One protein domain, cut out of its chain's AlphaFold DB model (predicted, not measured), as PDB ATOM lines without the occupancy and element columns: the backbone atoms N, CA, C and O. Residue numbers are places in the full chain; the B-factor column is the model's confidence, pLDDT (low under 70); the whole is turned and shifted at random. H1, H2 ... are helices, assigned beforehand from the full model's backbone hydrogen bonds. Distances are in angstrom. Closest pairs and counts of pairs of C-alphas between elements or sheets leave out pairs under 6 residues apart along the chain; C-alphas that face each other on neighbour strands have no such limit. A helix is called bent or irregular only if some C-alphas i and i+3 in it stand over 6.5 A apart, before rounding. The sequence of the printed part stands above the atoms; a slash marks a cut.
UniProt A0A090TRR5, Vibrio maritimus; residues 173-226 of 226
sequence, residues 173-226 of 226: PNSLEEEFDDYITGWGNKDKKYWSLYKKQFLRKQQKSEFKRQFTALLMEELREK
ATOM      1  N   PRO A 173     126.907 118.827 154.267       79.88
ATOM      2  CA  PRO A 173     126.463 118.015 153.142       79.88
ATOM      3  C   PRO A 173     127.602 117.257 152.447       79.88
ATOM      4  O   PRO A 173     127.323 116.363 151.659       79.88
ATOM      5  N   ASN A 174     128.870 117.594 152.698       76.62
ATOM      6  CA  ASN A 174     129.998 116.793 152.221       76.62
ATOM      7  C   ASN A 174     130.186 115.517 153.053       76.62
ATOM      8  O   ASN A 174     130.470 114.474 152.478       76.62
ATOM      9  N   SER A 175     129.988 115.588 154.372       75.44
ATOM     10  CA  SER A 175     130.023 114.429 155.278       75.44
ATOM     11  C   SER A 175     128.812 113.516 155.059       75.44
ATOM     12  O   SER A 175     128.932 112.300 155.082       75.44
ATOM     13  N   LEU A 176     127.646 114.113 154.788       78.88
ATOM     14  CA  LEU A 176     126.393 113.391 154.560       78.88
ATOM     15  C   LEU A 176     126.297 112.745 153.169       78.88
ATOM     16  O   LEU A 176     125.555 111.784 153.001       78.88
ATOM     17  N   GLU A 177     126.996 113.265 152.155       78.50
ATOM     18  CA  GLU A 177     126.905 112.736 150.784       78.50
ATOM     19  C   GLU A 177     127.318 111.267 150.698       78.50
ATOM     20  O   GLU A 177     126.641 110.503 150.022       78.50
ATOM     21  N   GLU A 178     128.370 110.872 151.417       75.44
ATOM     22  CA  GLU A 178     128.847 109.485 151.440       75.44
ATOM     23  C   GLU A 178     127.770 108.534 151.983       75.44
ATOM     24  O   GLU A 178     127.512 107.484 151.401       75.44
ATOM     25  N   GLU A 179     127.065 108.945 153.036       76.12
ATOM     26  CA  GLU A 179     125.976 108.165 153.620       76.12
ATOM     27  C   GLU A 179     124.721 108.155 152.722       76.12
ATOM     28  O   GLU A 179     124.068 107.123 152.562       76.12
ATOM     29  N   PHE A 180     124.382 109.272 152.069       74.94
ATOM     30  CA  PHE A 180     123.232 109.340 151.157       74.94
ATOM     31  C   PHE A 180     123.449 108.606 149.829       74.94
ATOM     32  O   PHE A 180     122.477 108.097 149.257       74.94
ATOM     33  N   ASP A 181     124.682 108.542 149.331       75.00
ATOM     34  CA  ASP A 181     125.024 107.804 148.113       75.00
ATOM     35  C   ASP A 181     124.809 106.291 148.284       75.00
ATOM     36  O   ASP A 181     124.375 105.627 147.336       75.00
ATOM     37  N   ASP A 182     124.992 105.767 149.500       75.31
ATOM     38  CA  ASP A 182     124.689 104.372 149.845       75.31
ATOM     39  C   ASP A 182     123.177 104.087 149.888       75.31
ATOM     40  O   ASP A 182     122.725 103.013 149.475       75.31
ATOM     41  N   TYR A 183     122.363 105.046 150.345       72.31
ATOM     42  CA  TYR A 183     120.905 104.885 150.417       72.31
ATOM     43  C   TYR A 183     120.190 105.123 149.082       72.31
ATOM     44  O   TYR A 183     119.124 104.548 148.839       72.31
ATOM     45  N   ILE A 184     120.745 105.965 148.205       68.44
ATOM     46  CA  ILE A 184     120.125 106.344 146.931       68.44
ATOM     47  C   ILE A 184     120.971 105.814 145.771       68.44
ATOM     48  O   ILE A 184     121.672 106.542 145.066       68.44
ATOM     49  N   THR A 185     120.845 104.517 145.493       61.38
ATOM     50  CA  THR A 185     121.386 103.940 144.258       61.38
ATOM     51  C   THR A 185     120.647 104.509 143.045       61.38
ATOM     52  O   THR A 185     119.521 104.107 142.751       61.38
ATOM     53  N   GLY A 186     121.287 105.423 142.312       63.38
ATOM     54  CA  GLY A 186     120.785 105.912 141.023       63.38
ATOM     55  C   GLY A 186     120.343 107.370 140.996       63.38
ATOM     56  O   GLY A 186     119.331 107.687 140.376       63.38
ATOM     57  N   TRP A 187     121.117 108.265 141.609       69.44
ATOM     58  CA  TRP A 187     120.954 109.709 141.459       69.44
ATOM     59  C   TRP A 187     120.767 110.125 139.991       69.44
ATOM     60  O   TRP A 187     121.702 110.073 139.179       69.44
ATOM     61  N   GLY A 188     119.562 110.584 139.652       68.88
ATOM     62  CA  GLY A 188     119.294 111.196 138.362       68.88
ATOM     63  C   GLY A 188     120.041 112.524 138.227       68.88
ATOM     64  O   GLY A 188     120.410 113.174 139.204       68.88
ATOM     65  N   ASN A 189     120.236 112.990 136.992       68.69
ATOM     66  CA  ASN A 189     120.974 114.237 136.736       68.69
ATOM     67  C   ASN A 189     120.309 115.477 137.381       68.69
ATOM     68  O   ASN A 189     120.963 116.486 137.640       68.69
ATOM     69  N   LYS A 190     118.995 115.409 137.634       71.56
ATOM     70  CA  LYS A 190     118.229 116.457 138.324       71.56
ATOM     71  C   LYS A 190     118.498 116.449 139.822       71.56
ATOM     72  O   LYS A 190     118.772 117.511 140.370       71.56
ATOM     73  N   ASP A 191     118.500 115.276 140.443       74.19
ATOM     74  CA  ASP A 191     118.756 115.130 141.874       74.19
ATOM     75  C   ASP A 191     120.152 115.662 142.187       74.19
ATOM     76  O   ASP A 191     120.293 116.558 143.017       74.19
ATOM     77  N   LYS A 192     121.160 115.279 141.380       77.94
ATOM     78  CA  LYS A 192     122.552 115.747 141.547       77.94
ATOM     79  C   LYS A 192     122.655 117.266 141.496       77.94
ATOM     80  O   LYS A 192     123.437 117.872 142.230       77.94
ATOM     81  N   LYS A 193     121.838 117.901 140.652       82.06
ATOM     82  CA  LYS A 193     121.761 119.359 140.545       82.06
ATOM     83  C   LYS A 193     121.123 119.992 141.784       82.06
ATOM     84  O   LYS A 193     121.638 121.007 142.251       82.06
ATOM     85  N   TYR A 194     120.041 119.425 142.319       84.38
ATOM     86  CA  TYR A 194     119.412 119.920 143.550       84.38
ATOM     87  C   TYR A 194     120.331 119.771 144.762       84.38
ATOM     88  O   TYR A 194     120.418 120.691 145.568       84.38
ATOM     89  N   TRP A 195     121.094 118.685 144.839       85.69
ATOM     90  CA  TRP A 195     122.089 118.483 145.891       85.69
ATOM     91  C   TRP A 195     123.283 119.412 145.782       85.69
ATOM     92  O   TRP A 195     123.677 120.032 146.764       85.69
ATOM     93  N   SER A 196     123.795 119.612 144.568       84.12
ATOM     94  CA  SER A 196     124.832 120.617 144.317       84.12
ATOM     95  C   SER A 196     124.353 122.021 144.710       84.12
ATOM     96  O   SER A 196     125.111 122.816 145.265       84.12
ATOM     97  N   LEU A 197     123.078 122.334 144.448       86.81
ATOM     98  CA  LEU A 197     122.473 123.594 144.867       86.81
ATOM     99  C   LEU A 197     122.331 123.669 146.391       86.81
ATOM    100  O   LEU A 197     122.672 124.700 146.962       86.81
ATOM    101  N   TYR A 198     121.880 122.597 147.043       88.19
ATOM    102  CA  TYR A 198     121.779 122.515 148.499       88.19
ATOM    103  C   TYR A 198     123.142 122.707 149.168       88.19
ATOM    104  O   TYR A 198     123.269 123.584 150.013       88.19
ATOM    105  N   LYS A 199     124.186 122.009 148.707       88.06
ATOM    106  CA  LYS A 199     125.581 122.200 149.136       88.06
ATOM    107  C   LYS A 199     126.024 123.653 149.045       88.06
ATOM    108  O   LYS A 199     126.555 124.213 150.001       88.06
ATOM    109  N   LYS A 200     125.757 124.291 147.903       88.62
ATOM    110  CA  LYS A 200     126.087 125.703 147.689       88.62
ATOM    111  C   LYS A 200     125.318 126.626 148.638       88.62
ATOM    112  O   LYS A 200     125.890 127.590 149.139       88.62
ATOM    113  N   GLN A 201     124.036 126.350 148.873       88.69
ATOM    114  CA  GLN A 201     123.215 127.118 149.809       88.69
ATOM    115  C   GLN A 201     123.697 126.933 151.247       88.69
ATOM    116  O   GLN A 201     123.875 127.923 151.945       88.69
ATOM    117  N   PHE A 202     123.970 125.699 151.667       89.19
ATOM    118  CA  PHE A 202     124.492 125.382 152.991       89.19
ATOM    119  C   PHE A 202     125.808 126.112 153.254       89.19
ATOM    120  O   PHE A 202     125.915 126.834 154.239       89.19
ATOM    121  N   LEU A 203     126.766 126.031 152.324       87.44
ATOM    122  CA  LEU A 203     128.051 126.718 152.461       87.44
ATOM    123  C   LEU A 203     127.878 128.240 152.555       87.44
ATOM    124  O   LEU A 203     128.501 128.887 153.391       87.44
ATOM    125  N   ARG A 204     126.994 128.817 151.731       88.06
ATOM    126  CA  ARG A 204     126.686 130.254 151.782       88.06
ATOM    127  C   ARG A 204     126.069 130.651 153.124       88.06
ATOM    128  O   ARG A 204     126.420 131.699 153.657       88.06
ATOM    129  N   LYS A 205     125.163 129.831 153.660       87.75
ATOM    130  CA  LYS A 205     124.539 130.048 154.970       87.75
ATOM    131  C   LYS A 205     125.540 129.914 156.115       87.75
ATOM    132  O   LYS A 205     125.495 130.715 157.044       87.75
ATOM    133  N   GLN A 206     126.460 128.957 156.024       87.25
ATOM    134  CA  GLN A 206     127.519 128.743 157.006       87.25
ATOM    135  C   GLN A 206     128.515 129.909 157.019       87.25
ATOM    136  O   GLN A 206     128.788 130.458 158.078       87.25
ATOM    137  N   GLN A 207     128.983 130.362 155.849       85.81
ATOM    138  CA  GLN A 207     129.896 131.511 155.735       85.81
ATOM    139  C   GLN A 207     129.289 132.819 156.250       85.81
ATOM    140  O   GLN A 207     130.001 133.673 156.764       85.81
ATOM    141  N   LYS A 208     127.973 132.978 156.105       88.69
ATOM    142  CA  LYS A 208     127.231 134.139 156.605       88.69
ATOM    143  C   LYS A 208     126.808 134.019 158.071       88.69
ATOM    144  O   LYS A 208     126.062 134.873 158.544       88.69
ATOM    145  N   SER A 209     127.188 132.942 158.763       85.69
ATOM    146  CA  SER A 209     126.733 132.642 160.126       85.69
ATOM    147  C   SER A 209     125.201 132.660 160.279       85.69
ATOM    148  O   SER A 209     124.677 132.900 161.366       85.69
ATOM    149  N   GLU A 210     124.448 132.379 159.203       87.69
ATOM    150  CA  GLU A 210     122.979 132.430 159.231       87.69
ATOM    151  C   GLU A 210     122.405 131.366 160.166       87.69
ATOM    152  O   GLU A 210     121.420 131.629 160.847       87.69
ATOM    153  N   PHE A 211     123.040 130.191 160.246       87.81
ATOM    154  CA  PHE A 211     122.630 129.133 161.168       87.81
ATOM    155  C   PHE A 211     122.775 129.556 162.632       87.81
ATOM    156  O   PHE A 211     121.854 129.331 163.411       87.81
ATOM    157  N   LYS A 212     123.876 130.233 162.990       86.88
ATOM    158  CA  LYS A 212     124.082 130.774 164.342       86.88
ATOM    159  C   LYS A 212     123.022 131.808 164.690       86.88
ATOM    160  O   LYS A 212     122.407 131.724 165.750       86.88
ATOM    161  N   ARG A 213     122.747 132.734 163.767       88.50
ATOM    162  CA  ARG A 213     121.722 133.768 163.957       88.50
ATOM    163  C   ARG A 213     120.325 133.167 164.116       88.50
ATOM    164  O   ARG A 213     119.609 133.542 165.035       88.50
ATOM    165  N   GLN A 214     119.946 132.226 163.251       88.94
ATOM    166  CA  GLN A 214     118.642 131.558 163.318       88.94
ATOM    167  C   GLN A 214     118.483 130.741 164.601       88.94
ATOM    168  O   GLN A 214     117.460 130.850 165.267       88.94
ATOM    169  N   PHE A 215     119.498 129.957 164.961       89.38
ATOM    170  CA  PHE A 215     119.482 129.165 166.184       89.38
ATOM    171  C   PHE A 215     119.381 130.054 167.427       89.38
ATOM    172  O   PHE A 215     118.564 129.788 168.299       89.38
ATOM    173  N   THR A 216     120.158 131.138 167.484       87.31
ATOM    174  CA  THR A 216     120.130 132.075 168.616       87.31
ATOM    175  C   THR A 216     118.786 132.788 168.712       87.31
ATOM    176  O   THR A 216     118.246 132.901 169.805       87.31
ATOM    177  N   ALA A 217     118.199 133.208 167.586       88.12
ATOM    178  CA  ALA A 217     116.866 133.807 167.572       88.12
ATOM    179  C   ALA A 217     115.799 132.847 168.126       88.12
ATOM    180  O   ALA A 217     115.028 133.237 168.998       88.12
ATOM    181  N   LEU A 218     115.810 131.583 167.687       88.06
ATOM    182  CA  LEU A 218     114.898 130.549 168.191       88.06
ATOM    183  C   LEU A 218     115.135 130.241 169.674       88.06
ATOM    184  O   LEU A 218     114.188 130.077 170.435       88.06
ATOM    185  N   LEU A 219     116.399 130.177 170.098       86.38
ATOM    186  CA  LEU A 219     116.755 129.947 171.495       86.38
ATOM    187  C   LEU A 219     116.256 131.090 172.388       86.38
ATOM    188  O   LEU A 219     115.724 130.835 173.462       86.38
ATOM    189  N   MET A 220     116.405 132.339 171.946       84.38
ATOM    190  CA  MET A 220     115.939 133.516 172.685       84.38
ATOM    191  C   MET A 220     114.413 133.591 172.735       84.38
ATOM    192  O   MET A 220     113.860 133.983 173.758       84.38
ATOM    193  N   GLU A 221     113.726 133.186 171.667       86.56
ATOM    194  CA  GLU A 221     112.269 133.055 171.658       86.56
ATOM    195  C   GLU A 221     111.791 132.026 172.696       86.56
ATOM    196  O   GLU A 221     110.959 132.354 173.540       86.56
ATOM    197  N   GLU A 222     112.401 130.838 172.730       84.31
ATOM    198  CA  GLU A 222     112.107 129.789 173.723       84.31
ATOM    199  C   GLU A 222     112.448 130.188 175.166       84.31
ATOM    200  O   GLU A 222     111.766 129.773 176.105       84.31
ATOM    201  N   LEU A 223     113.508 130.975 175.363       81.62
ATOM    202  CA  LEU A 223     113.871 131.513 176.676       81.62
ATOM    203  C   LEU A 223     112.943 132.650 177.124       81.62
ATOM    204  O   LEU A 223     112.857 132.902 178.319       81.62
ATOM    205  N   ARG A 224     112.273 133.339 176.194       76.50
ATOM    206  CA  ARG A 224     111.330 134.430 176.484       76.50
ATOM    207  C   ARG A 224     109.934 133.920 176.841       76.50
ATOM    208  O   ARG A 224     109.226 134.583 177.592       76.50
ATOM    209  N   GLU A 225     109.520 132.787 176.280       65.25
ATOM    210  CA  GLU A 225     108.202 132.189 176.546       65.25
ATOM    211  C   GLU A 225     108.127 131.381 177.858       65.25
ATOM    212  O   GLU A 225     107.033 130.976 178.258       65.25
ATOM    213  N   LYS A 226     109.255 131.158 178.542       50.03
ATOM    214  CA  LYS A 226     109.343 130.443 179.827       50.03
ATOM    215  C   LYS A 226     109.649 131.379 180.985       50.03
ATOM    216  O   LYS A 226     109.063 131.141 182.066       50.03
TER     217      LYS A 226
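This is residues 173 to 226 of the 226 residues of a protein of Vibrio maritimus (UniProt A0A090TRR5). A loose helical hairpin of H1 and H2 has a third helix, H3, running on from the far end of H2 as an arm, the two making an open corner. Residues 212 to 226 stick out, and H1 meets H2 only at residues 198 to 202 of H2, while residues 178 to 186 stand free. The printed part has 54 residues with three named helices, H1, H2 and H3 in chain order, and no named strand; the class is all helix. The whole is extended, with a radius of gyration of the C-alphas of 15.8 A and spans of 47 by 22 by 18 A, the arm making much of the length.

H1 is residues 173 to 183, beginning at C-alpha 173 at (126.463, 118.015, 153.142). It is neither bent nor irregular, but only just: C-alphas 175 and 178 are 6.4 A apart. H2, residues 189 to 207, is the longest helix, 27.2 A from first to last C-alpha, and begins at (120.974, 114.237, 136.736). H3, residues 210 to 224, is 20.9 A long and ends at (111.330, 134.430, 176.484).

H1 and H2 form a helical hairpin and touch, their closest C-alphas being those of Pro 173 and Lys 199, 5.9 A apart. They run opposite ways at a shallow tilt of 28 degrees. H2 and H3 are close but not clearly touching, with the closest C-alphas, of Lys 205 and Phe 211, 6.5 A apart. They run the same way at a steep tilt of 66 degrees. H1 and H3 are apart. Every O i to N i+4 pair is within hydrogen-bond range in H2 and H3, and 4 of 7 in H1.

The two C-alphas farthest apart, of Asn 189 and Lys 226, are 47.5 A apart. The printed part has no cut, and both links are tight. Residue 226 is the chain's last. Mean pLDDT of the printed part is 80.5; residues 184 to 189 and 225 to 226 are under 70.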